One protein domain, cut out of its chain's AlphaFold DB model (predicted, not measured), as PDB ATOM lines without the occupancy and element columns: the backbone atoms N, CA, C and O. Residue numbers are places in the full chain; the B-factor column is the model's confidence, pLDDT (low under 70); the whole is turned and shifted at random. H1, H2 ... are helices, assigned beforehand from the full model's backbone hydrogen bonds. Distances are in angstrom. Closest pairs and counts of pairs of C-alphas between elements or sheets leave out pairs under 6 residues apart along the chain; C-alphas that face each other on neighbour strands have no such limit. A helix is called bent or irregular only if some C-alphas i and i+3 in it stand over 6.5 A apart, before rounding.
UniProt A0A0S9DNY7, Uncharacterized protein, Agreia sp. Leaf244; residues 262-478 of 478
ATOM      1  N   MET A 262     549.880 603.453 505.734       80.25
ATOM      2  CA  MET A 262     551.325 603.676 505.652       80.25
ATOM      3  C   MET A 262     552.060 603.109 506.874       80.25
ATOM      4  O   MET A 262     553.027 602.376 506.718       80.25
ATOM      5  N   VAL A 263     551.573 603.378 508.092       87.06
ATOM      6  CA  VAL A 263     552.171 602.848 509.333       87.06
ATOM      7  C   VAL A 263     552.077 601.321 509.391       87.06
ATOM      8  O   VAL A 263     552.999 600.662 509.869       87.06
ATOM      9  N   LYS A 264     550.975 600.732 508.908       86.88
ATOM     10  CA  LYS A 264     550.829 599.273 508.819       86.88
ATOM     11  C   LYS A 264     551.798 598.664 507.804       86.88
ATOM     12  O   LYS A 264     552.420 597.656 508.128       86.88
ATOM     13  N   ALA A 265     551.943 599.274 506.627       86.00
ATOM     14  CA  ALA A 265     552.875 598.826 505.594       86.00
ATOM     15  C   ALA A 265     554.328 598.870 506.094       86.00
ATOM     16  O   ALA A 265     555.024 597.866 506.019       86.00
ATOM     17  N   ASP A 266     554.731 599.977 506.716       90.06
ATOM     18  CA  ASP A 266     556.068 600.180 507.291       90.06
ATOM     19  C   ASP A 266     556.373 599.195 508.439       90.06
ATOM     20  O   ASP A 266     557.457 598.619 508.523       90.06
ATOM     21  N   ARG A 267     555.396 598.901 509.309       90.62
ATOM     22  CA  ARG A 267     555.547 597.844 510.331       90.62
ATOM     23  C   ARG A 267     555.721 596.457 509.718       90.62
ATOM     24  O   ARG A 267     556.502 595.661 510.233       90.62
ATOM     25  N   LEU A 268     554.973 596.158 508.660       90.38
ATOM     26  CA  LEU A 268     555.039 594.878 507.966       90.38
ATOM     27  C   LEU A 268     556.363 594.719 507.205       90.38
ATOM     28  O   LEU A 268     556.925 593.628 507.202       90.38
ATOM     29  N   GLU A 269     556.886 595.796 506.625       91.12
ATOM     30  CA  GLU A 269     558.201 595.831 505.984       91.12
ATOM     31  C   GLU A 269     559.327 595.581 506.992       91.12
ATOM     32  O   GLU A 269     560.084 594.629 506.815       91.12
ATOM     33  N   ARG A 270     559.352 596.291 508.129       94.56
ATOM     34  CA  ARG A 270     560.337 596.023 509.199       94.56
ATOM     35  C   ARG A 270     560.260 594.599 509.744       94.56
ATOM     36  O   ARG A 270     561.282 593.984 510.029       94.56
ATOM     37  N   ALA A 271     559.051 594.057 509.902       93.56
ATOM     38  CA  ALA A 271     558.887 592.667 510.322       93.56
ATOM     39  C   ALA A 271     559.500 591.701 509.294       93.56
ATOM     40  O   ALA A 271     560.162 590.743 509.679       93.56
ATOM     41  N   ARG A 272     559.333 591.977 507.994       94.06
ATOM     42  CA  ARG A 272     559.930 591.174 506.920       94.06
ATOM     43  C   ARG A 272     561.454 591.268 506.889       94.06
ATOM     44  O   ARG A 272     562.097 590.246 506.665       94.06
ATOM     45  N   GLU A 273     562.016 592.450 507.120       95.50
ATOM     46  CA  GLU A 273     563.468 592.649 507.220       95.50
ATOM     47  C   GLU A 273     564.059 591.873 508.403       95.50
ATOM     48  O   GLU A 273     565.058 591.173 508.242       95.50
ATOM     49  N   ASN A 274     563.405 591.925 509.566       96.19
ATOM     50  CA  ASN A 274     563.816 591.155 510.742       96.19
ATOM     51  C   ASN A 274     563.742 589.640 510.484       96.19
ATOM     52  O   ASN A 274     564.688 588.919 510.797       96.19
ATOM     53  N   ASP A 275     562.653 589.172 509.864       95.56
ATOM     54  CA  ASP A 275     562.482 587.768 509.470       95.56
ATOM     55  C   ASP A 275     563.598 587.325 508.483       95.56
ATOM     56  O   ASP A 275     564.099 586.200 508.565       95.56
ATOM     57  N   ASP A 276     564.027 588.204 507.567       96.81
ATOM     58  CA  ASP A 276     565.108 587.934 506.604       96.81
ATOM     59  C   ASP A 276     566.498 587.913 507.263       96.81
ATOM     60  O   ASP A 276     567.333 587.068 506.917       96.81
ATOM     61  N   ALA A 277     566.748 588.794 508.235       97.12
ATOM     62  CA  ALA A 277     567.987 588.806 509.007       97.12
ATOM     63  C   ALA A 277     568.133 587.521 509.842       97.12
ATOM     64  O   ALA A 277     569.144 586.824 509.733       97.12
ATOM     65  N   GLU A 278     567.084 587.138 510.577       96.06
ATOM     66  CA  GLU A 278     567.057 585.913 511.387       96.06
ATOM     67  C   GLU A 278     567.267 584.656 510.523       96.06
ATOM     68  O   GLU A 278     568.055 583.769 510.862       96.06
ATOM     69  N   ALA A 279     566.608 584.592 509.360       95.81
ATOM     70  CA  ALA A 279     566.785 583.494 508.414       95.81
ATOM     71  C   ALA A 279     568.226 583.403 507.884       95.81
ATOM     72  O   ALA A 279     568.755 582.301 507.717       95.81
ATOM     73  N   THR A 280     568.872 584.544 507.633       95.56
ATOM     74  CA  THR A 280     570.259 584.595 507.150       95.56
ATOM     75  C   THR A 280     571.234 584.055 508.197       95.56
ATOM     76  O   THR A 280     572.071 583.207 507.868       95.56
ATOM     77  N   ASP A 281     571.086 584.453 509.462       95.75
ATOM     78  CA  ASP A 281     571.931 583.971 510.564       95.75
ATOM     79  C   ASP A 281     571.753 582.463 510.808       95.75
ATOM     80  O   ASP A 281     572.716 581.705 511.007       95.75
ATOM     81  N   LEU A 282     570.510 581.986 510.716       94.81
ATOM     82  CA  LEU A 282     570.183 580.570 510.852       94.81
ATOM     83  C   LEU A 282     570.792 579.734 509.711       94.81
ATOM     84  O   LEU A 282     571.357 578.663 509.951       94.81
ATOM     85  N   LEU A 283     570.751 580.229 508.472       94.06
ATOM     86  CA  LEU A 283     571.387 579.570 507.326       94.06
ATOM     87  C   LEU A 283     572.916 579.536 507.451       94.06
ATOM     88  O   LEU A 283     573.531 578.500 507.176       94.06
ATOM     89  N   ALA A 284     573.526 580.641 507.888       91.94
ATOM     90  CA  ALA A 284     574.971 580.751 508.057       91.94
ATOM     91  C   ALA A 284     575.508 579.754 509.098       91.94
ATOM     92  O   ALA A 284     576.530 579.101 508.863       91.94
ATOM     93  N   SER A 285     574.789 579.579 510.212       92.25
ATOM     94  CA  SER A 285     575.175 578.662 511.291       92.25
ATOM     95  C   SER A 285     575.055 577.177 510.916       92.25
ATOM     96  O   SER A 285     575.877 576.370 511.351       92.25
ATOM     97  N   HIS A 286     574.087 576.791 510.076       89.06
ATOM     98  CA  HIS A 286     573.769 575.375 509.838       89.06
ATOM     99  C   HIS A 286     574.404 574.761 508.574       89.06
ATOM    100  O   HIS A 286     574.544 573.538 508.498       89.06
ATOM    101  N   LEU A 287     574.802 575.560 507.573       85.38
ATOM    102  CA  LEU A 287     575.138 575.051 506.224       85.38
ATOM    103  C   LEU A 287     576.588 575.287 505.769       85.38
ATOM    104  O   LEU A 287     576.950 575.045 504.614       85.38
ATOM    105  N   ALA A 288     577.477 575.691 506.675       82.88
ATOM    106  CA  ALA A 288     578.872 575.968 506.329       82.88
ATOM    107  C   ALA A 288     579.625 574.751 505.738       82.88
ATOM    108  O   ALA A 288     580.523 574.914 504.905       82.88
ATOM    109  N   ARG A 289     579.272 573.520 506.144       84.19
ATOM    110  CA  ARG A 289     579.996 572.289 505.767       84.19
ATOM    111  C   ARG A 289     579.707 571.844 504.329       84.19
ATOM    112  O   ARG A 289     580.642 571.574 503.574       84.19
ATOM    113  N   THR A 290     578.437 571.816 503.933       86.00
ATOM    114  CA  THR A 290     577.987 571.445 502.579       86.00
ATOM    115  C   THR A 290     578.499 572.436 501.536       86.00
ATOM    116  O   THR A 290     579.026 572.031 500.496       86.00
ATOM    117  N   GLY A 291     578.469 573.736 501.856       86.50
ATOM    118  CA  GLY A 291     578.998 574.787 500.987       86.50
ATOM    119  C   GLY A 291     580.510 574.692 500.730       86.50
ATOM    120  O   GLY A 291     580.983 575.084 499.660       86.50
ATOM    121  N   ARG A 292     581.306 574.164 501.673       91.44
ATOM    122  CA  ARG A 292     582.749 573.920 501.459       91.44
ATOM    123  C   ARG A 292     582.991 572.742 500.516       91.44
ATOM    124  O   ARG A 292     583.754 572.896 499.563       91.44
ATOM    125  N   LEU A 293     582.304 571.617 500.726       92.62
ATOM    126  CA  LEU A 293     582.421 570.433 499.867       92.62
ATOM    127  C   LEU A 293     582.025 570.741 498.415       92.62
ATOM    128  O   LEU A 293     582.767 570.416 497.491       92.62
ATOM    129  N   ARG A 294     580.902 571.446 498.212       92.19
ATOM    130  CA  ARG A 294     580.448 571.892 496.883       92.19
ATOM    131  C   ARG A 294     581.515 572.728 496.166       92.19
ATOM    132  O   ARG A 294     581.768 572.513 494.984       92.19
ATOM    133  N   ARG A 295     582.165 573.667 496.865       93.94
ATOM    134  CA  ARG A 295     583.234 574.505 496.289       93.94
ATOM    135  C   ARG A 295     584.488 573.706 495.943       93.94
ATOM    136  O   ARG A 295     585.080 573.957 494.898       93.94
ATOM    137  N   LEU A 296     584.879 572.752 496.787       96.19
ATOM    138  CA  LEU A 296     586.022 571.878 496.521       96.19
ATOM    139  C   LEU A 296     585.794 571.034 495.261       96.19
ATOM    140  O   LEU A 296     586.626 571.053 494.362       96.19
ATOM    141  N   LEU A 297     584.645 570.359 495.168       94.44
ATOM    142  CA  LEU A 297     584.302 569.521 494.015       94.44
ATOM    143  C   LEU A 297     584.230 570.329 492.716       94.44
ATOM    144  O   LEU A 297     584.709 569.865 491.687       94.44
ATOM    145  N   LEU A 298     583.709 571.561 492.769       93.50
ATOM    146  CA  LEU A 298     583.701 572.452 491.609       93.50
ATOM    147  C   LEU A 298     585.121 572.816 491.153       93.50
ATOM    148  O   LEU A 298     585.401 572.798 489.961       93.50
ATOM    149  N   ARG A 299     586.025 573.129 492.089       96.75
ATOM    150  CA  ARG A 299     587.427 573.442 491.766       96.75
ATOM    151  C   ARG A 299     588.148 572.241 491.160       96.75
ATOM    152  O   ARG A 299     588.852 572.412 490.174       96.75
ATOM    153  N   LEU A 300     587.939 571.044 491.713       96.06
ATOM    154  CA  LEU A 300     588.492 569.804 491.163       96.06
ATOM    155  C   LEU A 300     587.956 569.527 489.755       96.06
ATOM    156  O   LEU A 300     588.726 569.167 488.872       96.06
ATOM    157  N   LEU A 301     586.658 569.748 489.528       93.38
ATOM    158  CA  LEU A 301     586.044 569.608 488.209       93.38
ATOM    159  C   LEU A 301     586.645 570.588 487.193       93.38
ATOM    160  O   LEU A 301     587.047 570.167 486.112       93.38
ATOM    161  N   ILE A 302     586.741 571.874 487.544       93.25
ATOM    162  CA  ILE A 302     587.347 572.901 486.683       93.25
ATOM    163  C   ILE A 302     588.812 572.557 486.390       93.25
ATOM    164  O   ILE A 302     589.234 572.658 485.244       93.25
ATOM    165  N   GLY A 303     589.568 572.106 487.396       94.00
ATOM    166  CA  GLY A 303     590.950 571.658 487.219       94.00
ATOM    167  C   GLY A 303     591.062 570.477 486.255       94.00
ATOM    168  O   GLY A 303     591.875 570.515 485.340       94.00
ATOM    169  N   CYS A 304     590.199 569.469 486.402       93.88
ATOM    170  CA  CYS A 304     590.155 568.301 485.520       93.88
ATOM    171  C   CYS A 304     589.862 568.689 484.059       93.88
ATOM    172  O   CYS A 304     590.585 568.283 483.149       93.88
ATOM    173  N   ILE A 305     588.851 569.537 483.838       86.19
ATOM    174  CA  ILE A 305     588.513 570.056 482.502       86.19
ATOM    175  C   ILE A 305     589.679 570.875 481.935       86.19
ATOM    176  O   ILE A 305     590.038 570.707 480.772       86.19
ATOM    177  N   GLY A 306     590.296 571.728 482.757       90.19
ATOM    178  CA  GLY A 306     591.442 572.546 482.365       90.19
ATOM    179  C   GLY A 306     592.640 571.713 481.908       90.19
ATOM    180  O   GLY A 306     593.249 572.048 480.896       90.19
ATOM    181  N   VAL A 307     592.938 570.602 482.592       91.81
ATOM    182  CA  VAL A 307     593.997 569.664 482.182       91.81
ATOM    183  C   VAL A 307     593.674 569.035 480.825       91.81
ATOM    184  O   VAL A 307     594.522 569.059 479.939       91.81
ATOM    185  N   GLY A 308     592.450 568.533 480.630       84.00
ATOM    186  CA  GLY A 308     592.043 567.931 479.354       84.00
ATOM    187  C   GLY A 308     592.131 568.911 478.179       84.00
ATOM    188  O   GLY A 308     592.744 568.601 477.159       84.00
ATOM    189  N   VAL A 309     591.585 570.123 478.337       81.81
ATOM    190  CA  VAL A 309     591.646 571.178 477.308       81.81
ATOM    191  C   VAL A 309     593.084 571.629 477.056       81.81
ATOM    192  O   VAL A 309     593.470 571.815 475.905       81.81
ATOM    193  N   GLY A 310     593.889 571.777 478.112       88.44
ATOM    194  CA  GLY A 310     595.293 572.162 478.002       88.44
ATOM    195  C   GLY A 310     596.109 571.157 477.193       88.44
ATOM    196  O   GLY A 310     596.858 571.561 476.310       88.44
ATOM    197  N   VAL A 311     595.920 569.856 477.432       90.75
ATOM    198  CA  VAL A 311     596.613 568.795 476.684       90.75
ATOM    199  C   VAL A 311     596.217 568.803 475.210       90.75
ATOM    200  O   VAL A 311     597.098 568.750 474.356       90.75
ATOM    201  N   VAL A 312     594.926 568.955 474.889       79.69
ATOM    202  CA  VAL A 312     594.470 569.078 473.492       79.69
ATOM    203  C   VAL A 312     595.071 570.317 472.825       79.69
ATOM    204  O   VAL A 312     595.602 570.219 471.724       79.69
ATOM    205  N   ALA A 313     595.045 571.474 473.494       79.12
ATOM    206  CA  ALA A 313     595.592 572.714 472.949       79.12
ATOM    207  C   ALA A 313     597.105 572.622 472.696       79.12
ATOM    208  O   ALA A 313     597.570 573.008 471.628       79.12
ATOM    209  N   VAL A 314     597.869 572.071 473.647       89.00
ATOM    210  CA  VAL A 314     599.313 571.840 473.485       89.00
ATOM    211  C   VAL A 314     599.578 570.878 472.330       89.00
ATOM    212  O   VAL A 314     600.458 571.148 471.522       89.00
ATOM    213  N   SER A 315     598.793 569.805 472.210       85.81
ATOM    214  CA  SER A 315     598.934 568.833 471.117       85.81
ATOM    215  C   SER A 315     598.694 569.483 469.755       85.81
ATOM    216  O   SER A 315     599.514 569.324 468.860       85.81
ATOM    217  N   LEU A 316     597.640 570.299 469.621       83.62
ATOM    218  CA  LEU A 316     597.346 571.046 468.393       83.62
ATOM    219  C   LEU A 316     598.448 572.055 468.038       83.62
ATOM    220  O   LEU A 316     598.782 572.219 466.869       83.62
ATOM    221  N   VAL A 317     599.023 572.739 469.033       84.38
ATOM    222  CA  VAL A 317     600.128 573.686 468.813       84.38
ATOM    223  C   VAL A 317     601.404 572.957 468.390       84.38
ATOM    224  O   VAL A 317     602.093 573.416 467.482       84.38
ATOM    225  N   LEU A 318     601.721 571.825 469.021       85.44
ATOM    226  CA  LEU A 318     602.883 571.013 468.660       85.44
ATOM    227  C   LEU A 318     602.747 570.426 467.253       85.44
ATOM    228  O   LEU A 318     603.715 570.467 466.497       85.44
ATOM    229  N   ASP A 319     601.557 569.954 466.888       82.81
ATOM    230  CA  ASP A 319     601.248 569.470 465.541       82.81
ATOM    231  C   ASP A 319     601.414 570.593 464.497       82.81
ATOM    232  O   ASP A 319     602.124 570.444 463.502       82.81
ATOM    233  N   ALA A 320     600.894 571.792 464.794       83.69
ATOM    234  CA  ALA A 320     601.006 572.955 463.915       83.69
ATOM    235  C   ALA A 320     602.448 573.473 463.734       83.69
ATOM    236  O   ALA A 320     602.808 573.910 462.642       83.69
ATOM    237  N   ILE A 321     603.273 573.461 464.790       86.75
ATOM    238  CA  ILE A 321     604.653 573.980 464.746       86.75
ATOM    239  C   ILE A 321     605.619 572.958 464.145       86.75
ATOM    240  O   ILE A 321     606.527 573.329 463.402       86.75
ATOM    241  N   SER A 322     605.478 571.681 464.502       77.62
ATOM    242  CA  SER A 322     606.488 570.678 464.162       77.62
ATOM    243  C   SER A 322     606.370 570.164 462.729       77.62
ATOM    244  O   SER A 322     607.338 569.591 462.226       77.62
ATOM    245  N   SER A 323     605.229 570.367 462.049       66.44
ATOM    246  CA  SER A 323     604.901 569.782 460.729       66.44
ATOM    247  C   SER A 323     605.093 568.258 460.650       66.44
ATOM    248  O   SER A 323     605.044 567.667 459.571       66.44
ATOM    249  N   ARG A 324     605.330 567.616 461.798       61.69
ATOM    250  CA  ARG A 324     605.423 566.179 461.974       61.69
ATOM    251  C   ARG A 324     604.145 565.764 462.667       61.69
ATOM    252  O   ARG A 324     603.870 566.235 463.766       61.69
ATOM    253  N   ILE A 325     603.420 564.868 462.009       64.50
ATOM    254  CA  ILE A 325     602.368 564.062 462.623       64.50
ATOM    255  C   ILE A 325     602.968 563.522 463.925       64.50
ATOM    256  O   ILE A 325     604.056 562.937 463.886       64.50
ATOM    257  N   LEU A 326     602.340 563.819 465.065       67.69
ATOM    258  CA  LEU A 326     602.747 563.295 466.368       67.69
ATOM    259  C   LEU A 326     603.068 561.797 466.233       67.69
ATOM    260  O   LEU A 326     602.298 561.051 465.631       67.69
ATOM    261  N   ASP A 327     604.209 561.343 466.769       79.94
ATOM    262  CA  ASP A 327     604.501 559.905 466.790       79.94
ATOM    263  C   ASP A 327     603.322 559.179 467.457       79.94
ATOM    264  O   ASP A 327     602.802 559.663 468.463       79.94
ATOM    265  N   ALA A 328     602.922 558.008 466.946       81.25
ATOM    266  CA  ALA A 328     601.727 557.280 467.409       81.25
ATOM    267  C   ALA A 328     601.649 557.132 468.946       81.25
ATOM    268  O   ALA A 328     600.584 557.222 469.547       81.25
ATOM    269  N   THR A 329     602.802 556.994 469.608       84.12
ATOM    270  CA  THR A 329     602.893 556.953 471.078       84.12
ATOM    271  C   THR A 329     602.436 558.245 471.769       84.12
ATOM    272  O   THR A 329     601.820 558.183 472.829       84.12
ATOM    273  N   ALA A 330     602.714 559.418 471.197       83.88
ATOM    274  CA  ALA A 330     602.276 560.701 471.733       83.88
ATOM    275  C   ALA A 330     600.767 560.899 471.531       83.88
ATOM    276  O   ALA A 330     600.099 561.381 472.446       83.88
ATOM    277  N   GLU A 331     600.221 560.464 470.391       80.81
ATOM    278  CA  GLU A 331     598.772 560.453 470.148       80.81
ATOM    279  C   GLU A 331     598.039 559.562 471.163       80.81
ATOM    280  O   GLU A 331     597.046 559.997 471.752       80.81
ATOM    281  N   ASP A 332     598.574 558.373 471.458       83.75
ATOM    282  CA  ASP A 332     598.023 557.461 472.467       83.75
ATOM    283  C   ASP A 332     598.029 558.076 473.873       83.75
ATOM    284  O   ASP A 332     597.045 557.962 474.610       83.75
ATOM    285  N   VAL A 333     599.110 558.768 474.261       86.56
ATOM    286  CA  VAL A 333     599.168 559.469 475.556       86.56
ATOM    287  C   VAL A 333     598.137 560.594 475.611       86.56
ATOM    288  O   VAL A 333     597.426 560.722 476.611       86.56
ATOM    289  N   VAL A 334     598.018 561.395 474.550       84.00
ATOM    290  CA  VAL A 334     597.031 562.483 474.471       84.00
ATOM    291  C   VAL A 334     595.617 561.921 474.583       84.00
ATOM    292  O   VAL A 334     594.837 562.391 475.418       84.00
ATOM    293  N   LEU A 335     595.302 560.873 473.821       82.50
ATOM    294  CA  LEU A 335     594.012 560.196 473.869       82.50
ATOM    295  C   LEU A 335     593.724 559.639 475.268       82.50
ATOM    296  O   LEU A 335     592.646 559.887 475.814       82.50
ATOM    297  N   LEU A 336     594.684 558.943 475.882       88.31
ATOM    298  CA  LEU A 336     594.547 558.374 477.223       88.31
ATOM    299  C   LEU A 336     594.267 559.457 478.268       88.31
ATOM    300  O   LEU A 336     593.386 559.280 479.113       88.31
ATOM    301  N   VAL A 337     594.992 560.578 478.222       87.75
ATOM    302  CA  VAL A 337     594.807 561.691 479.161       87.75
ATOM    303  C   VAL A 337     593.444 562.350 478.963       87.75
ATOM    304  O   VAL A 337     592.744 562.593 479.947       87.75
ATOM    305  N   VAL A 338     593.024 562.584 477.717       80.75
ATOM    306  CA  VAL A 338     591.708 563.167 477.407       80.75
ATOM    307  C   VAL A 338     590.581 562.247 477.874       80.75
ATOM    308  O   VAL A 338     589.670 562.696 478.570       80.75
ATOM    309  N   VAL A 339     590.657 560.951 477.566       84.06
ATOM    310  CA  VAL A 339     589.662 559.960 477.999       84.06
ATOM    311  C   VAL A 339     589.631 559.858 479.524       84.06
ATOM    312  O   VAL A 339     588.552 559.879 480.114       84.06
ATOM    313  N   SER A 340     590.789 559.831 480.183       88.88
ATOM    314  CA  SER A 340     590.883 559.801 481.648       88.88
ATOM    315  C   SER A 340     590.292 561.059 482.290       88.88
ATOM    316  O   SER A 340     589.569 560.955 483.282       88.88
ATOM    317  N   ALA A 341     590.529 562.241 481.712       87.06
ATOM    318  CA  ALA A 341     589.937 563.496 482.173       87.06
ATOM    319  C   ALA A 341     588.408 563.488 482.019       87.06
ATOM    320  O   ALA A 341     587.687 563.859 482.950       87.06
ATOM    321  N   ILE A 342     587.889 562.995 480.888       82.81
ATOM    322  CA  ILE A 342     586.446 562.828 480.672       82.81
ATOM    323  C   ILE A 342     585.863 561.864 481.712       82.81
ATOM    324  O   ILE A 342     584.902 562.218 482.399       82.81
ATOM    325  N   LEU A 343     586.463 560.686 481.889       88.06
ATOM    326  CA  LEU A 343     585.995 559.681 482.845       88.06
ATOM    327  C   LEU A 343     586.034 560.186 484.289       88.06
ATOM    328  O   LEU A 343     585.098 559.925 485.040       88.06
ATOM    329  N   LEU A 344     587.060 560.952 484.674       93.62
ATOM    330  CA  LEU A 344     587.179 561.555 486.004       93.62
ATOM    331  C   LEU A 344     586.207 562.730 486.205       93.62
ATOM    332  O   LEU A 344     585.741 562.969 487.322       93.62
ATOM    333  N   SER A 345     585.855 563.457 485.142       89.00
ATOM    334  CA  SER A 345     584.897 564.566 485.221       89.00
ATOM    335  C   SER A 345     583.491 564.102 485.618       89.00
ATOM    336  O   SER A 345     582.807 564.799 486.367       89.00
ATOM    337  N   ILE A 346     583.077 562.897 485.208       89.69
ATOM    338  CA  ILE A 346     581.749 562.333 485.501       89.69
ATOM    339  C   ILE A 346     581.489 562.202 487.015       89.69
ATOM    340  O   ILE A 346     580.529 562.810 487.500       89.69
ATOM    341  N   PRO A 347     582.299 561.468 487.808       94.62
ATOM    342  CA  PRO A 347     582.089 561.364 489.249       94.62
ATOM    343  C   PRO A 347     582.260 562.710 489.964       94.62
ATOM    344  O   PRO A 347     581.568 562.948 490.952       94.62
ATOM    345  N   LEU A 348     583.109 563.619 489.461       94.12
ATOM    346  CA  LEU A 348     583.242 564.972 490.014       94.12
ATOM    347  C   LEU A 348     581.965 565.804 489.815       94.12
ATOM    348  O   LEU A 348     581.496 566.428 490.769       94.12
ATOM    349  N   VAL A 349     581.363 565.772 488.619       91.56
ATOM    350  CA  VAL A 349     580.065 566.407 488.334       91.56
ATOM    351  C   VAL A 349     578.974 565.799 489.208       91.56
ATOM    352  O   VAL A 349     578.240 566.534 489.866       91.56
ATOM    353  N   LEU A 350     578.879 564.468 489.268       94.06
ATOM    354  CA  LEU A 350     577.869 563.782 490.079       94.06
ATOM    355  C   LEU A 350     578.031 564.100 491.570       94.06
ATOM    356  O   LEU A 350     577.046 564.418 492.239       94.06
ATOM    357  N   GLY A 351     579.261 564.087 492.084       95.12
ATOM    358  CA  GLY A 351     579.566 564.474 493.458       95.12
ATOM    359  C   GLY A 351     579.187 565.926 493.738       95.12
ATOM    360  O   GLY A 351     578.557 566.220 494.757       95.12
ATOM    361  N   TRP A 352     579.517 566.844 492.824       95.50
ATOM    362  CA  TRP A 352     579.144 568.253 492.940       95.50
ATOM    363  C   TRP A 352     577.623 568.432 492.960       95.50
ATOM    364  O   TRP A 352     577.094 569.130 493.830       95.50
ATOM    365  N   CYS A 353     576.907 567.756 492.058       94.25
ATOM    366  CA  CYS A 353     575.451 567.754 492.019       94.25
ATOM    367  C   CYS A 353     574.845 567.202 493.315       94.25
ATOM    368  O   CYS A 353     573.908 567.794 493.846       94.25
ATOM    369  N   ALA A 354     575.391 566.107 493.853       94.31
ATOM    370  CA  ALA A 354     574.934 565.510 495.105       94.31
ATOM    371  C   ALA A 354     575.134 566.455 496.300       94.31
ATOM    372  O   ALA A 354     574.219 566.623 497.110       94.31
ATOM    373  N   ALA A 355     576.297 567.111 496.386       93.94
ATOM    374  CA  ALA A 355     576.589 568.099 497.421       93.94
ATOM    375  C   ALA A 355     575.666 569.324 497.316       93.94
ATOM    376  O   ALA A 355     575.146 569.794 498.327       93.94
ATOM    377  N   ALA A 356     575.414 569.813 496.099       92.62
ATOM    378  CA  ALA A 356     574.490 570.918 495.860       92.62
ATOM    379  C   ALA A 356     573.036 570.544 496.206       92.62
ATOM    380  O   ALA A 356     572.338 571.328 496.841       92.62
ATOM    381  N   ASP A 357     572.587 569.334 495.860       93.69
ATOM    382  CA  ASP A 357     571.250 568.839 496.215       93.69
ATOM    383  C   ASP A 357     571.089 568.610 497.724       93.69
ATOM    384  O   ASP A 357     569.989 568.757 498.255       93.69
ATOM    385  N   ALA A 358     572.149 568.207 498.429       92.69
ATOM    386  CA  ALA A 358     572.136 568.093 499.888       92.69
ATOM    387  C   ALA A 358     572.012 569.469 500.559       92.69
ATOM    388  O   ALA A 358     571.227 569.621 501.491       92.69
ATOM    389  N   ASP A 359     572.724 570.474 500.040       92.94
ATOM    390  CA  ASP A 359     572.653 571.855 500.523       92.94
ATOM    391  C   ASP A 359     571.243 572.447 500.353       92.94
ATOM    392  O   ASP A 359     570.650 572.929 501.317       92.94
ATOM    393  N   VAL A 360     570.659 572.322 499.154       93.00
ATOM    394  CA  VAL A 360     569.290 572.793 498.874       93.00
ATOM    395  C   VAL A 360     568.262 572.085 499.759       93.00
ATOM    396  O   VAL A 360     567.384 572.739 500.321       93.00
ATOM    397  N   ARG A 361     568.374 570.760 499.940       92.31
ATOM    398  CA  ARG A 361     567.489 570.012 500.849       92.31
ATOM    399  C   ARG A 361     567.608 570.505 502.289       92.31
ATOM    400  O   ARG A 361     566.585 570.774 502.905       92.31
ATOM    401  N   GLY A 362     568.831 570.718 502.777       93.06
ATOM    402  CA  GLY A 362     569.076 571.268 504.110       93.06
ATOM    403  C   GLY A 362     568.414 572.632 504.320       93.06
ATOM    404  O   GLY A 362     567.740 572.830 505.330       93.06
ATOM    405  N   ARG A 363     568.524 573.546 503.343       93.62
ATOM    406  CA  ARG A 363     567.846 574.858 503.381       93.62
ATOM    407  C   ARG A 363     566.329 574.727 503.448       93.62
ATOM    408  O   ARG A 363     565.700 575.377 504.277       93.62
ATOM    409  N   ARG A 364     565.744 573.871 502.606       93.69
ATOM    410  CA  ARG A 364     564.289 573.654 502.566       93.69
ATOM    411  C   ARG A 364     563.771 573.026 503.858       93.69
ATOM    412  O   ARG A 364     562.736 573.444 504.364       93.69
ATOM    413  N   ASP A 365     564.508 572.082 504.435       94.19
ATOM    414  CA  ASP A 365     564.150 571.460 505.713       94.19
ATOM    415  C   ASP A 365     564.279 572.430 506.896       94.19
ATOM    416  O   ASP A 365     563.504 572.346 507.850       94.19
ATOM    417  N   LEU A 366     565.237 573.361 506.864       94.75
ATOM    418  CA  LEU A 366     565.306 574.458 507.838       94.75
ATOM    419  C   LEU A 366     564.126 575.415 507.672       94.75
ATOM    420  O   LEU A 366     563.477 575.734 508.660       94.75
ATOM    421  N   ALA A 367     563.790 575.794 506.441       94.38
ATOM    422  CA  ALA A 367     562.670 576.684 506.161       94.38
ATOM    423  C   ALA A 367     561.316 576.088 506.591       94.38
ATOM    424  O   ALA A 367     560.500 576.776 507.198       94.38
ATOM    425  N   ARG A 368     561.091 574.789 506.349       94.19
ATOM    426  CA  ARG A 368     559.898 574.072 506.838       94.19
ATOM    427  C   ARG A 368     559.807 574.089 508.359       94.19
ATOM    428  O   ARG A 368     558.738 574.344 508.900       94.19
ATOM    429  N   ARG A 369     560.923 573.828 509.048       94.56
ATOM    430  CA  ARG A 369     560.989 573.885 510.516       94.56
ATOM    431  C   ARG A 369     560.741 575.297 511.035       94.56
ATOM    432  O   ARG A 369     559.980 575.449 511.982       94.56
ATOM    433  N   TRP A 370     561.318 576.306 510.385       94.00
ATOM    434  CA  TRP A 370     561.089 577.712 510.706       94.00
ATOM    435  C   TRP A 370     559.599 578.064 510.589       94.00
ATOM    436  O   TRP A 370     559.013 578.542 511.551       94.00
ATOM    437  N   MET A 371     558.944 577.709 509.476       93.88
ATOM    438  CA  MET A 371     557.503 577.947 509.280       93.88
ATOM    439  C   MET A 371     556.619 577.164 510.261       93.88
ATOM    440  O   MET A 371     555.564 577.651 510.670       93.88
ATOM    441  N   ALA A 372     557.028 575.954 510.652       92.00
ATOM    442  CA  ALA A 372     556.267 575.129 511.587       92.00
ATOM    443  C   ALA A 372     556.185 575.749 512.992       92.00
ATOM    444  O   ALA A 372     555.178 575.562 513.670       92.00
ATOM    445  N   LEU A 373     557.208 576.504 513.402       92.75
ATOM    446  CA  LEU A 373     557.289 577.155 514.715       92.75
ATOM    447  C   LEU A 373     556.556 578.504 514.790       92.75
ATOM    448  O   LEU A 373     556.400 579.032 515.884       92.75
ATOM    449  N   ARG A 374     556.133 579.059 513.649       92.50
ATOM    450  CA  ARG A 374     555.554 580.406 513.540       92.50
ATOM    451  C   ARG A 374     554.029 580.400 513.657       92.50
ATOM    452  O   ARG A 374     553.376 579.448 513.209       92.50
ATOM    453  N   ASP A 375     553.482 581.482 514.204       92.69
ATOM    454  CA  ASP A 375     552.041 581.674 514.407       92.69
ATOM    455  C   ASP A 375     551.300 581.965 513.088       92.69
ATOM    456  O   ASP A 375     551.911 582.279 512.068       92.69
ATOM    457  N   GLY A 376     549.961 581.898 513.089       87.50
ATOM    458  CA  GLY A 376     549.131 582.104 511.887       87.50
ATOM    459  C   GLY A 376     549.437 583.407 511.139       87.50
ATOM    460  O   GLY A 376     549.732 583.374 509.947       87.50
ATOM    461  N   ASN A 377     549.494 584.533 511.857       87.62
ATOM    462  CA  ASN A 377     549.827 585.839 511.275       87.62
ATOM    463  C   ASN A 377     551.238 585.872 510.665       87.62
ATOM    464  O   ASN A 377     551.479 586.547 509.669       87.62
ATOM    465  N   GLU A 378     552.193 585.161 511.262       90.19
ATOM    466  CA  GLU A 378     553.567 585.092 510.762       90.19
ATOM    467  C   GLU A 378     553.668 584.182 509.535       90.19
ATOM    468  O   GLU A 378     554.387 584.494 508.588       90.19
ATOM    469  N   ARG A 379     552.881 583.099 509.499       88.88
ATOM    470  CA  ARG A 379     552.746 582.242 508.317       88.88
ATOM    471  C   ARG A 379     552.094 582.980 507.150       88.88
ATOM    472  O   ARG A 379     552.533 582.806 506.018       88.88
ATOM    473  N   GLU A 380     551.103 583.831 507.415       87.69
ATOM    474  CA  GLU A 380     550.469 584.683 506.400       87.69
ATOM    475  C   GLU A 380     551.446 585.701 505.797       87.69
ATOM    476  O   GLU A 380     551.412 585.932 504.584       87.69
ATOM    477  N   ARG A 381     552.376 586.259 506.596       89.56
ATOM    478  CA  ARG A 381     553.461 587.111 506.064       89.56
ATOM    479  C   ARG A 381     554.302 586.375 505.022       89.56
ATOM    480  O   ARG A 381     554.800 587.025 504.102       89.56
ATOM    481  N   GLY A 382     554.410 585.054 505.146       92.06
ATOM    482  CA  GLY A 382     555.118 584.180 504.225       92.06
ATOM    483  C   GLY A 382     556.593 583.996 504.566       92.06
ATOM    484  O   GLY A 382     557.185 584.739 505.351       92.06
ATOM    485  N   MET A 383     557.190 582.987 503.941       95.00
ATOM    486  CA  MET A 383     558.571 582.572 504.163       95.00
ATOM    487  C   MET A 383     559.597 583.689 503.857       95.00
ATOM    488  O   MET A 383     559.494 584.331 502.809       95.00
ATOM    489  N   PRO A 384     560.632 583.871 504.703       95.88
ATOM    490  CA  PRO A 384     561.744 584.792 504.470       95.88
ATOM    491  C   PRO A 384     562.430 584.618 503.108       95.88
ATOM    492  O   PRO A 384     562.604 583.495 502.619       95.88
ATOM    493  N   THR A 385     562.901 585.719 502.521       94.06
ATOM    494  CA  THR A 385     563.551 585.746 501.197       94.06
ATOM    495  C   THR A 385     564.751 584.792 501.100       94.06
ATOM    496  O   THR A 385     564.830 584.044 500.120       94.06
ATOM    497  N   PRO A 386     565.657 584.712 502.101       94.69
ATOM    498  CA  PRO A 386     566.791 583.786 502.053       94.69
ATOM    499  C   PRO A 386     566.381 582.312 501.936       94.69
ATOM    500  O   PRO A 386     567.062 581.523 501.276       94.69
ATOM    501  N   PHE A 387     565.250 581.932 502.535       94.81
ATOM    502  CA  PHE A 387     564.705 580.586 502.394       94.81
ATOM    503  C   PHE A 387     564.002 580.393 501.047       94.81
ATOM    504  O   PHE A 387     564.199 579.349 500.428       94.81
ATOM    505  N   LEU A 388     563.268 581.396 500.543       92.00
ATOM    506  CA  LEU A 388     562.649 581.347 499.209       92.00
ATOM    507  C   LEU A 388     563.680 581.101 498.097       92.00
ATOM    508  O   LEU A 388     563.409 580.340 497.165       92.00
ATOM    509  N   LEU A 389     564.894 581.647 498.228       89.25
ATOM    510  CA  LEU A 389     565.989 581.399 497.281       89.25
ATOM    511  C   LEU A 389     566.348 579.906 497.152       89.25
ATOM    512  O   LEU A 389     566.792 579.457 496.092       89.25
ATOM    513  N   ALA A 390     566.109 579.093 498.186       90.00
ATOM    514  CA  ALA A 390     566.324 577.647 498.119       90.00
ATOM    515  C   ALA A 390     565.310 576.923 497.212       90.00
ATOM    516  O   ALA A 390     565.581 575.810 496.750       90.00
ATOM    517  N   TRP A 391     564.146 577.520 496.946       87.88
ATOM    518  CA  TRP A 391     563.185 577.010 495.964       87.88
ATOM    519  C   TRP A 391     563.485 577.488 494.544       87.88
ATOM    520  O   TRP A 391     563.217 576.743 493.605       87.88
ATOM    521  N   THR A 392     564.119 578.656 494.385       82.25
ATOM    522  CA  THR A 392     564.619 579.115 493.076       82.25
ATOM    523  C   THR A 392     565.890 578.388 492.644       82.25
ATOM    524  O   THR A 392     566.153 578.239 491.455       82.25
ATOM    525  N   GLU A 393     566.694 577.897 493.593       83.19
ATOM    526  CA  GLU A 393     567.812 577.021 493.257       83.19
ATOM    527  C   GLU A 393     567.304 575.680 492.707       83.19
ATOM    528  O   GLU A 393     566.513 574.978 493.341       83.19
ATOM    529  N   GLN A 394     567.828 575.284 491.543       76.81
ATOM    530  CA  GLN A 394     567.524 574.004 490.912       76.81
ATOM    531  C   GLN A 394     567.832 572.835 491.862       76.81
ATOM    532  O   GLN A 394     568.991 572.475 492.066       76.81
ATOM    533  N   ALA A 395     566.796 572.216 492.422       73.44
ATOM    534  CA  ALA A 395     566.918 570.939 493.115       73.44
ATOM    535  C   ALA A 395     566.950 569.781 492.112       73.44
ATOM    536  O   ALA A 395     566.463 569.892 490.980       73.44
ATOM    537  N   TRP A 396     567.487 568.643 492.554       86.62
ATOM    538  CA  TRP A 396     567.600 567.406 491.775       86.62
ATOM    539  C   TRP A 396     568.634 567.471 490.655       86.62
ATOM    540  O   TRP A 396     568.492 566.762 489.654       86.62
ATOM    541  N   ARG A 397     569.690 568.274 490.836       88.69
ATOM    542  CA  ARG A 397     570.820 568.368 489.905       88.69
ATOM    543  C   ARG A 397     571.411 566.994 489.627       88.69
ATOM    544  O   ARG A 397     571.715 566.693 488.480       88.69
ATOM    545  N   LEU A 398     571.498 566.134 490.645       91.00
ATOM    546  CA  LEU A 398     572.037 564.783 490.497       91.00
ATOM    547  C   LEU A 398     571.174 563.933 489.565       91.00
ATOM    548  O   LEU A 398     571.696 563.234 488.703       91.00
ATOM    549  N   ARG A 399     569.846 564.012 489.704       89.31
ATOM    550  CA  ARG A 399     568.935 563.274 488.822       89.31
ATOM    551  C   ARG A 399     568.892 563.858 487.419       89.31
ATOM    552  O   ARG A 399     568.782 563.083 486.481       89.31
ATOM    553  N   SER A 400     568.970 565.180 487.253       84.44
ATOM    554  CA  SER A 400     569.021 565.784 485.917       84.44
ATOM    555  C   SER A 400     570.347 565.499 485.211       84.44
ATOM    556  O   SER A 400     570.333 565.168 484.031       84.44
ATOM    557  N   ALA A 401     571.472 565.565 485.929       86.12
ATOM    558  CA  ALA A 401     572.781 565.185 485.404       86.12
ATOM    559  C   ALA A 401     572.807 563.695 485.052       86.12
ATOM    560  O   ALA A 401     573.188 563.339 483.943       86.12
ATOM    561  N   GLY A 402     572.305 562.838 485.948       85.81
ATOM    562  CA  GLY A 402     572.133 561.412 485.686       85.81
ATOM    563  C   GLY A 402     571.265 561.151 484.454       85.81
ATOM    564  O   GLY A 402     571.673 560.391 483.587       85.81
ATOM    565  N   ALA A 403     570.116 561.824 484.327       85.44
ATOM    566  CA  ALA A 403     569.256 561.708 483.151       85.44
ATOM    567  C   ALA A 403     570.004 562.062 481.857       85.44
ATOM    568  O   ALA A 403     569.949 561.298 480.900       85.44
ATOM    569  N   GLY A 404     570.746 563.176 481.851       80.38
ATOM    570  CA  GLY A 404     571.562 563.588 480.708       80.38
ATOM    571  C   GLY A 404     572.649 562.571 480.358       80.38
ATOM    572  O   GLY A 404     572.739 562.155 479.207       80.38
ATOM    573  N   ILE A 405     573.426 562.121 481.349       85.62
ATOM    574  CA  ILE A 405     574.501 561.135 481.159       85.62
ATOM    575  C   ILE A 405     573.936 559.831 480.584       85.62
ATOM    576  O   ILE A 405     574.428 559.357 479.563       85.62
ATOM    577  N   TRP A 406     572.874 559.278 481.178       87.94
ATOM    578  CA  TRP A 406     572.269 558.031 480.701       87.94
ATOM    579  C   TRP A 406     571.666 558.162 479.301       87.94
ATOM    580  O   TRP A 406     571.812 557.248 478.493       87.94
ATOM    581  N   SER A 407     571.042 559.300 478.977       79.31
ATOM    582  CA  SER A 407     570.531 559.558 477.628       79.31
ATOM    583  C   SER A 407     571.647 559.672 476.588       79.31
ATOM    584  O   SER A 407     571.504 559.105 475.508       79.31
ATOM    585  N   VAL A 408     572.757 560.353 476.899       79.12
ATOM    586  CA  VAL A 408     573.904 560.486 475.981       79.12
ATOM    587  C   VAL A 408     574.592 559.140 475.773       79.12
ATOM    588  O   VAL A 408     574.769 558.723 474.632       79.12
ATOM    589  N   VAL A 409     574.922 558.425 476.854       84.62
ATOM    590  CA  VAL A 409     575.546 557.093 476.770       84.62
ATOM    591  C   VAL A 409     574.637 556.127 476.010       84.62
ATOM    592  O   VAL A 409     575.098 555.423 475.116       84.62
ATOM    593  N   GLY A 410     573.334 556.136 476.304       82.62
ATOM    594  CA  GLY A 410     572.356 555.317 475.597       82.62
ATOM    595  C   GLY A 410     572.266 555.641 474.103       82.62
ATOM    596  O   GLY A 410     572.272 554.728 473.283       82.62
ATOM    597  N   ALA A 411     572.256 556.926 473.731       77.50
ATOM    598  CA  ALA A 411     572.242 557.351 472.332       77.50
ATOM    599  C   ALA A 411     573.513 556.928 471.579       77.50
ATOM    600  O   ALA A 411     573.418 556.398 470.474       77.50
ATOM    601  N   VAL A 412     574.692 557.091 472.192       79.25
ATOM    602  CA  VAL A 412     575.968 556.633 471.619       79.25
ATOM    603  C   VAL A 412     575.957 555.116 471.419       79.25
ATOM    604  O   VAL A 412     576.313 554.642 470.344       79.25
ATOM    605  N   MET A 413     575.472 554.349 472.399       84.31
ATOM    606  CA  MET A 413     575.336 552.893 472.275       84.31
ATOM    607  C   MET A 413     574.372 552.470 471.164       84.31
ATOM    608  O   MET A 413     574.640 551.487 470.479       84.31
ATOM    609  N   ILE A 414     573.280 553.208 470.945       82.06
ATOM    610  CA  ILE A 414     572.367 552.951 469.823       82.06
ATOM    611  C   ILE A 414     573.089 553.158 468.489       82.06
ATOM    612  O   ILE A 414     572.988 552.302 467.614       82.06
ATOM    613  N   ILE A 415     573.845 554.250 468.342       76.50
ATOM    614  CA  ILE A 415     574.615 554.533 467.122       76.50
ATOM    615  C   ILE A 415     575.650 553.429 466.879       76.50
ATOM    616  O   ILE A 415     575.677 552.858 465.791       76.50
ATOM    617  N   ILE A 416     576.439 553.069 467.899       78.81
ATOM    618  CA  ILE A 416     577.419 551.973 467.818       78.81
ATOM    619  C   ILE A 416     576.727 550.657 467.447       78.81
ATOM    620  O   ILE A 416     577.221 549.929 466.594       78.81
ATOM    621  N   GLY A 417     575.567 550.361 468.039       81.88
ATOM    622  CA  GLY A 417     574.784 549.165 467.734       81.88
ATOM    623  C   GLY A 417     574.302 549.121 466.284       81.88
ATOM    624  O   GLY A 417     574.398 548.075 465.649       81.88
ATOM    625  N   ILE A 418     573.833 550.248 465.737       79.69
ATOM    626  CA  ILE A 418     573.408 550.353 464.331       79.69
ATOM    627  C   ILE A 418     574.600 550.161 463.389       79.69
ATOM    628  O   ILE A 418     574.508 549.364 462.460       79.69
ATOM    629  N   VAL A 419     575.722 550.839 463.644       77.62
ATOM    630  CA  VAL A 419     576.945 550.690 462.835       77.62
ATOM    631  C   VAL A 419     577.438 549.243 462.879       77.62
ATOM    632  O   VAL A 419     577.681 548.643 461.837       77.62
ATOM    633  N   ALA A 420     577.484 548.637 464.067       85.75
ATOM    634  CA  ALA A 420     577.891 547.248 464.231       85.75
ATOM    635  C   ALA A 420     576.948 546.267 463.509       85.75
ATOM    636  O   ALA A 420     577.398 545.236 463.011       85.75
ATOM    637  N   LEU A 421     575.646 546.558 463.425       85.25
ATOM    638  CA  LEU A 421     574.701 545.739 462.657       85.25
ATOM    639  C   LEU A 421     574.997 545.742 461.155       85.25
ATOM    640  O   LEU A 421     574.799 544.705 460.525       85.25
ATOM    641  N   VAL A 422     575.476 546.863 460.614       84.88
ATOM    642  CA  VAL A 422     575.758 547.023 459.181       84.88
ATOM    643  C   VAL A 422     577.136 546.482 458.810       84.88
ATOM    644  O   VAL A 422     577.253 545.797 457.800       84.88
ATOM    645  N   ASP A 423     578.157 546.761 459.624       81.88
ATOM    646  CA  ASP A 423     579.555 546.681 459.182       81.88
ATOM    647  C   ASP A 423     580.498 546.097 460.252       81.88
ATOM    648  O   ASP A 423     581.572 546.627 460.524       81.88
ATOM    649  N   SER A 424     580.091 545.026 460.949       79.25
ATOM    650  CA  SER A 424     581.001 544.357 461.892       79.25
ATOM    651  C   SER A 424     580.936 542.834 461.867       79.25
ATOM    652  O   SER A 424     579.869 542.226 461.750       79.25
ATOM    653  N   GLU A 425     582.100 542.221 462.090       92.62
ATOM    654  CA  GLU A 425     582.278 540.777 462.287       92.62
ATOM    655  C   GLU A 425     581.791 540.293 463.667       92.62
ATOM    656  O   GLU A 425     581.888 539.111 463.999       92.62
ATOM    657  N   LEU A 426     581.246 541.190 464.500       89.19
ATOM    658  CA  LEU A 426     580.772 540.834 465.833       89.19
ATOM    659  C   LEU A 426     579.631 539.800 465.760       89.19
ATOM    660  O   LEU A 426     578.767 539.868 464.875       89.19
ATOM    661  N   PRO A 427     579.527 538.874 466.731       94.69
ATOM    662  CA  PRO A 427     578.379 537.978 466.824       94.69
ATOM    663  C   PRO A 427     577.055 538.757 466.864       94.69
ATOM    664  O   PRO A 427     576.960 539.809 467.500       94.69
ATOM    665  N   LEU A 428     576.012 538.240 466.202       90.44
ATOM    666  CA  LEU A 428     574.696 538.900 466.117       90.44
ATOM    667  C   LEU A 428     574.135 539.260 467.503       90.44
ATOM    668  O   LEU A 428     573.632 540.365 467.701       90.44
ATOM    669  N   PHE A 429     574.283 538.363 468.481       93.69
ATOM    670  CA  PHE A 429     573.842 538.597 469.858       93.69
ATOM    671  C   PHE A 429     574.547 539.782 470.523       93.69
ATOM    672  O   PHE A 429     573.891 540.554 471.216       93.69
ATOM    673  N   THR A 430     575.848 539.976 470.283       91.94
ATOM    674  CA  THR A 430     576.599 541.121 470.818       91.94
ATOM    675  C   THR A 430     576.077 542.430 470.232       91.94
ATOM    676  O   THR A 430     575.835 543.385 470.967       91.94
ATOM    677  N   ARG A 431     575.820 542.459 468.919       90.25
ATOM    678  CA  ARG A 431     575.290 543.635 468.207       90.25
ATOM    679  C   ARG A 431     573.900 544.029 468.704       90.25
ATOM    680  O   ARG A 431     573.663 545.185 469.050       90.25
ATOM    681  N   ILE A 432     573.000 543.048 468.815       92.25
ATOM    682  CA  ILE A 432     571.657 543.249 469.377       92.25
ATOM    683  C   ILE A 432     571.753 543.670 470.851       92.25
ATOM    684  O   ILE A 432     571.052 544.591 471.268       92.25
ATOM    685  N   GLY A 433     572.643 543.055 471.631       93.25
ATOM    686  CA  GLY A 433     572.867 543.386 473.040       93.25
ATOM    687  C   GLY A 433     573.294 544.839 473.257       93.25
ATOM    688  O   GLY A 433     572.741 545.510 474.130       93.25
ATOM    689  N   ILE A 434     574.211 545.357 472.430       90.75
ATOM    690  CA  ILE A 434     574.639 546.768 472.424       90.75
ATOM    691  C   ILE A 434     573.440 547.690 472.157       90.75
ATOM    692  O   ILE A 434     573.198 548.627 472.923       90.75
ATOM    693  N   LEU A 435     572.648 547.395 471.120       87.81
ATOM    694  CA  LEU A 435     571.483 548.200 470.741       87.81
ATOM    695  C   LEU A 435     570.407 548.221 471.841       87.81
ATOM    696  O   LEU A 435     569.925 549.291 472.223       87.81
ATOM    697  N   VAL A 436     570.047 547.050 472.378       92.88
ATOM    698  CA  VAL A 436     569.044 546.910 473.449       92.88
ATOM    699  C   VAL A 436     569.503 547.615 474.725       92.88
ATOM    700  O   VAL A 436     568.705 548.306 475.362       92.88
ATOM    701  N   SER A 437     570.788 547.510 475.071       93.56
ATOM    702  CA  SER A 437     571.367 548.222 476.216       93.56
ATOM    703  C   SER A 437     571.267 549.737 476.031       93.56
ATOM    704  O   SER A 437     570.829 550.439 476.942       93.56
ATOM    705  N   GLY A 438     571.578 550.243 474.834       87.44
ATOM    706  CA  GLY A 438     571.430 551.660 474.506       87.44
ATOM    707  C   GLY A 438     569.992 552.164 474.672       87.44
ATOM    708  O   GLY A 438     569.761 553.173 475.342       87.44
ATOM    709  N   LEU A 439     569.009 551.419 474.153       84.88
ATOM    710  CA  LEU A 439     567.584 551.732 474.321       84.88
ATOM    711  C   LEU A 439     567.154 551.731 475.796       84.88
ATOM    712  O   LEU A 439     566.437 552.639 476.227       84.88
ATOM    713  N   ALA A 440     567.613 550.754 476.582       92.69
ATOM    714  CA  ALA A 440     567.319 550.681 478.010       92.69
ATOM    715  C   ALA A 440     567.873 551.899 478.771       92.69
ATOM    716  O   ALA A 440     567.154 552.502 479.570       92.69
ATOM    717  N   LEU A 441     569.112 552.316 478.482       90.50
ATOM    718  CA  LEU A 441     569.733 553.494 479.099       90.50
ATOM    719  C   LEU A 441     569.005 554.798 478.743       90.50
ATOM    720  O   LEU A 441     568.760 555.622 479.628       90.50
ATOM    721  N   VAL A 442     568.575 554.964 477.485       85.25
ATOM    722  CA  VAL A 442     567.721 556.097 477.090       85.25
ATOM    723  C   VAL A 442     566.405 556.077 477.875       85.25
ATOM    724  O   VAL A 442     565.997 557.112 478.405       85.25
ATOM    725  N   GLY A 443     565.774 554.908 478.015       80.88
ATOM    726  CA  GLY A 443     564.560 554.732 478.816       80.88
ATOM    727  C   GLY A 443     564.741 555.149 480.281       80.88
ATOM    728  O   GLY A 443     563.903 555.876 480.823       80.88
ATOM    729  N   VAL A 444     565.863 554.771 480.905       90.19
ATOM    730  CA  VAL A 444     566.233 555.204 482.265       90.19
ATOM    731  C   VAL A 444     566.392 556.726 482.333       90.19
ATOM    732  O   VAL A 444     565.840 557.353 483.241       90.19
ATOM    733  N   GLY A 445     567.080 557.335 481.361       79.56
ATOM    734  CA  GLY A 445     567.241 558.789 481.281       79.56
ATOM    735  C   GLY A 445     565.899 559.527 481.205       79.56
ATOM    736  O   GLY A 445     565.644 560.449 481.988       79.56
ATOM    737  N   VAL A 446     564.983 559.058 480.351       77.56
ATOM    738  CA  VAL A 446     563.621 559.610 480.222       77.56
ATOM    739  C   VAL A 446     562.831 559.452 481.524       77.56
ATOM    740  O   VAL A 446     562.215 560.413 481.991       77.56
ATOM    741  N   ALA A 447     562.871 558.277 482.156       79.38
ATOM    742  CA  ALA A 447     562.183 558.033 483.422       79.38
ATOM    743  C   ALA A 447     562.704 558.950 484.546       79.38
ATOM    744  O   ALA A 447     561.910 559.534 485.296       79.38
ATOM    745  N   MET A 448     564.026 559.147 484.634       85.38
ATOM    746  CA  MET A 448     564.631 560.092 485.574       85.38
ATOM    747  C   MET A 448     564.170 561.526 485.298       85.38
ATOM    748  O   MET A 448     563.729 562.204 486.231       85.38
ATOM    749  N   PHE A 449     564.176 561.969 484.038       78.94
ATOM    750  CA  PHE A 449     563.698 563.296 483.643       78.94
ATOM    751  C   PHE A 449     562.218 563.517 484.004       78.94
ATOM    752  O   PHE A 449     561.849 564.534 484.604       78.94
ATOM    753  N   MET A 450     561.357 562.529 483.744       78.31
ATOM    754  CA  MET A 450     559.948 562.560 484.153       78.31
ATOM    755  C   MET A 450     559.784 562.621 485.678       78.31
ATOM    756  O   MET A 450     558.891 563.301 486.186       78.31
ATOM    757  N   SER A 451     560.643 561.938 486.438       83.50
ATOM    758  CA  SER A 451     560.599 561.988 487.903       83.50
ATOM    759  C   SER A 451     560.966 563.375 488.447       83.50
ATOM    760  O   SER A 451     560.320 563.859 489.379       83.50
ATOM    761  N   VAL A 452     561.956 564.040 487.837       82.50
ATOM    762  CA  VAL A 452     562.391 565.394 488.206       82.50
ATOM    763  C   VAL A 452     561.280 566.398 487.924       82.50
ATOM    764  O   VAL A 452     560.928 567.180 488.803       82.50
ATOM    765  N   THR A 453     560.665 566.338 486.742       77.12
ATOM    766  CA  THR A 453     559.578 567.259 486.369       77.12
ATOM    767  C   THR A 453     558.351 567.113 487.270       77.12
ATOM    768  O   THR A 453     557.758 568.118 487.660       77.12
ATOM    769  N   ARG A 454     557.992 565.888 487.678       78.94
ATOM    770  CA  ARG A 454     556.911 565.660 488.655       78.94
ATOM    771  C   ARG A 454     557.226 566.271 490.021       78.94
ATOM    772  O   ARG A 454     556.348 566.886 490.616       78.94
ATOM    773  N   ARG A 455     558.464 566.126 490.507       84.25
ATOM    774  CA  ARG A 455     558.887 566.679 491.807       84.25
ATOM    775  C   ARG A 455     558.950 568.203 491.800       84.25
ATOM    776  O   ARG A 455     558.472 568.810 492.747       84.25
ATOM    777  N   ARG A 456     559.437 568.817 490.716       81.56
ATOM    778  CA  ARG A 456     559.455 570.283 490.558       81.56
ATOM    779  C   ARG A 456     558.073 570.913 490.719       81.56
ATOM    780  O   ARG A 456     557.964 571.981 491.300       81.56
ATOM    781  N   ARG A 457     557.016 570.244 490.242       77.75
ATOM    782  CA  ARG A 457     555.636 570.727 490.418       77.75
ATOM    783  C   ARG A 457     555.221 570.758 491.883       77.75
ATOM    784  O   ARG A 457     554.750 571.786 492.343       77.75
ATOM    785  N   ALA A 458     555.459 569.665 492.606       82.06
ATOM    786  CA  ALA A 458     555.165 569.605 494.036       82.06
ATOM    787  C   ALA A 458     555.957 570.664 494.824       82.06
ATOM    788  O   ALA A 458     555.433 571.270 495.748       82.06
ATOM    789  N   GLU A 459     557.205 570.927 494.428       85.75
ATOM    790  CA  GLU A 459     558.039 571.953 495.063       85.75
ATOM    791  C   GLU A 459     557.567 573.375 494.769       85.75
ATOM    792  O   GLU A 459     557.644 574.221 495.651       85.75
ATOM    793  N   ALA A 460     557.069 573.651 493.565       84.06
ATOM    794  CA  ALA A 460     556.511 574.959 493.239       84.06
ATOM    795  C   ALA A 460     555.178 575.207 493.965       84.06
ATOM    796  O   ALA A 460     554.938 576.309 494.448       84.06
ATOM    797  N   GLU A 461     554.338 574.177 494.097       84.25
ATOM    798  CA  GLU A 461     553.122 574.225 494.923       84.25
ATOM    799  C   GLU A 461     553.463 574.527 496.387       84.25
ATOM    800  O   GLU A 461     552.876 575.420 496.998       84.25
ATOM    801  N   GLU A 462     554.470 573.839 496.927       87.88
ATOM    802  CA  GLU A 462     554.983 574.084 498.272       87.88
ATOM    803  C   GLU A 462     555.577 575.496 498.420       87.88
ATOM    804  O   GLU A 462     555.319 576.158 499.423       87.88
ATOM    805  N   MET A 463     556.325 575.984 497.426       90.00
ATOM    806  CA  MET A 463     556.894 577.337 497.426       90.00
ATOM    807  C   MET A 463     555.803 578.395 497.536       90.00
ATOM    808  O   MET A 463     555.921 579.313 498.340       90.00
ATOM    809  N   VAL A 464     554.738 578.268 496.744       88.69
ATOM    810  CA  VAL A 464     553.635 579.231 496.765       88.69
ATOM    811  C   VAL A 464     552.857 579.162 498.069       88.69
ATOM    812  O   VAL A 464     552.511 580.204 498.620       88.69
ATOM    813  N   TYR A 465     552.627 577.953 498.582       88.50
ATOM    814  CA  TYR A 465     551.988 577.770 499.878       88.50
ATOM    815  C   TYR A 465     552.780 578.457 500.998       88.50
ATOM    816  O   TYR A 465     552.235 579.271 501.739       88.50
ATOM    817  N   LEU A 466     554.079 578.162 501.101       89.75
ATOM    818  CA  LEU A 466     554.925 578.682 502.174       89.75
ATOM    819  C   LEU A 466     555.302 580.155 501.975       89.75
ATOM    820  O   LEU A 466     555.561 580.857 502.947       89.75
ATOM    821  N   GLY A 467     555.344 580.640 500.734       89.56
ATOM    822  CA  GLY A 467     555.697 582.021 500.423       89.56
ATOM    823  C   GLY A 467     554.614 583.044 500.763       89.56
ATOM    824  O   GLY A 467     554.937 584.227 500.842       89.56
ATOM    825  N   GLY A 468     553.370 582.613 501.006       88.94
ATOM    826  CA  GLY A 468     552.295 583.444 501.562       88.94
ATOM    827  C   GLY A 468     552.174 584.831 500.914       88.94
ATOM    828  O   GLY A 468     552.314 584.986 499.697       88.94
ATOM    829  N   GLY A 469     551.981 585.856 501.749       85.69
ATOM    830  CA  GLY A 469     551.835 587.252 501.330       85.69
ATOM    831  C   GLY A 469     553.079 587.896 500.701       85.69
ATOM    832  O   GLY A 469     552.983 589.021 500.207       85.69
ATOM    833  N   ARG A 470     554.249 587.237 500.717       87.75
ATOM    834  CA  ARG A 470     555.454 587.700 499.997       87.75
ATOM    835  C   ARG A 470     555.415 587.335 498.515       87.75
ATOM    836  O   ARG A 470     555.892 588.118 497.701       87.75
ATOM    837  N   LEU A 471     554.862 586.173 498.162       85.00
ATOM    838  CA  LEU A 471     554.714 585.760 496.760       85.00
ATOM    839  C   LEU A 471     553.387 586.221 496.158       85.00
ATOM    840  O   LEU A 471     553.337 586.571 494.980       85.00
ATOM    841  N   LEU A 472     552.315 586.207 496.950       84.69
ATOM    842  CA  LEU A 472     550.975 586.588 496.517       84.69
ATOM    843  C   LEU A 472     550.352 587.494 497.584       84.69
ATOM    844  O   LEU A 472     549.781 586.978 498.545       84.69
ATOM    845  N   PRO A 473     550.490 588.827 497.462       79.19
ATOM    846  CA  PRO A 473     549.850 589.743 498.396       79.19
ATOM    847  C   PRO A 473     548.320 589.558 498.360       79.19
ATOM    848  O   PRO A 473     547.779 589.265 497.288       79.19
ATOM    849  N   PRO A 474     547.634 589.698 499.509       74.62
ATOM    850  CA  PRO A 474     546.182 589.559 499.590       74.62
ATOM    851  C   PRO A 474     545.474 590.602 498.717       74.62
ATOM    852  O   PRO A 474     545.964 591.722 498.571       74.62
ATOM    853  N   ASP A 475     544.320 590.221 498.159       67.56
ATOM    854  CA  ASP A 475     543.547 591.022 497.194       67.56
ATOM    855  C   ASP A 475     543.161 592.406 497.744       67.56
ATOM    856  O   ASP A 475     543.112 593.377 496.999       67.56
ATOM    857  N   ASP A 476     542.993 592.531 499.062       57.75
ATOM    858  CA  ASP A 476     542.629 593.786 499.734       57.75
ATOM    859  C   ASP A 476     543.731 594.867 499.690       57.75
ATOM    860  O   ASP A 476     543.517 595.997 500.138       57.75
ATOM    861  N   LEU A 477     544.934 594.520 499.212       50.16
ATOM    862  CA  LEU A 477     546.087 595.421 499.103       50.16
ATOM    863  C   LEU A 477     546.441 595.812 497.657       50.16
ATOM    864  O   LEU A 477     547.357 596.621 497.481       50.16
ATOM    865  N   SER A 478     545.765 595.249 496.649       47.44
ATOM    866  CA  SER A 478     545.931 595.585 495.222       47.44
ATOM    867  C   SER A 478     544.768 596.412 494.708       47.44
ATOM    868  O   SER A 478     545.032 597.391 493.976       47.44
TER     869      SER A 478
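This is residues 262 to 478 of the 478 residues of an uncharacterized protein of Agreia sp. Leaf244 (UniProt A0A0S9DNY7). Two long helical hairpins, H2 with H3 and H6 with H7, splay apart as a loose V: their turns, residues 323 to 327 and 424 to 427, lie at the open end, and they meet where the start of H6 packs on H3. At the other end H1 and the short H4 and H5 gather near the last turns of H3 and H7, with H5 packed on H1, H3 and H7. The printed part has 217 residues with seven named helices, H1 to H7 in order along the chain, and no named strand; the class is all helix. It is only just loose, close to extended, with a radius of gyration of the C-alphas of 25.5 A, and elongated, spanning 80 by 43 by 31 A.

H1, residues 262 to 286, begins with C-alpha 262 at (551.325, 603.676, 505.652) and is 36.4 A long. H2, residues 288 to 322, is 50.7 A long. H3, residues 328 to 372, is the longest helix by residues and spans 65.9 A, from C-alpha 328 at (601.727, 557.280, 467.409); it is neither bent nor irregular, but only just: C-alphas 344 and 347 are 6.0 A apart. H4 is residues 376 to 381 and H5 residues 385 to 392. H6, residues 397 to 423, is 38.6 A long. H7, residues 428 to 471, is 59.4 A long and ends with C-alpha 471 at (554.714, 585.760, 496.760); it is irregular, with C-alphas 466 and 469 9.1 A apart, and has a kink of 51 degrees near residue 465.

H1 and H2 meet only through their link. H1 touches H5 with residues 276 to 280 alone, closest at the C-alphas of Asp 276 and Thr 385, 6.0 A apart. H2 and H3 form a helical hairpin at a shallow tilt of 21 degrees, closest at the C-alphas of Gly 308 and Val 338, 5.2 A. H3 touches H5, closest at the C-alphas of Val 360 and Ala 390, 5.7 A. H3 touches H6 with residues 349 to 357 alone, the C-alphas of Cys 353 and Leu 398 being closest at 4.8 A; the shallow tilt of 34 degrees is only just short of steep. H4 touches H7, closest at the C-alphas of Arg 381 and Gly 469, 5.0 A. H5 touches H7, closest at the C-alphas of Trp 391 and Met 463, 6.5 A. H6 and H7 form a helical hairpin at 21 degrees, a shallow tilt, with the C-alphas of Gly 410 and Gly 438 closest at 3.9 A. H2 is apart from H6 and H7. Every O i to N i+4 pair is within hydrogen-bond range in H1, H2, H4 and H6, against 40 of 41 in H3, 2 of 4 in H5 and 37 of 40 in H7.

The C-alphas of Val 263 and Glu 425 are the two farthest apart, at 83.5 A. The printed part has no cut, and the six links between the named helices are tight. Residues 319 to 325, of which 319 to 322 belong to H2, and residues 372 to 377 stand free. The mean pLDDT of the printed part is 87.0; residues 323 to 326 and 475 to 478 are under 70.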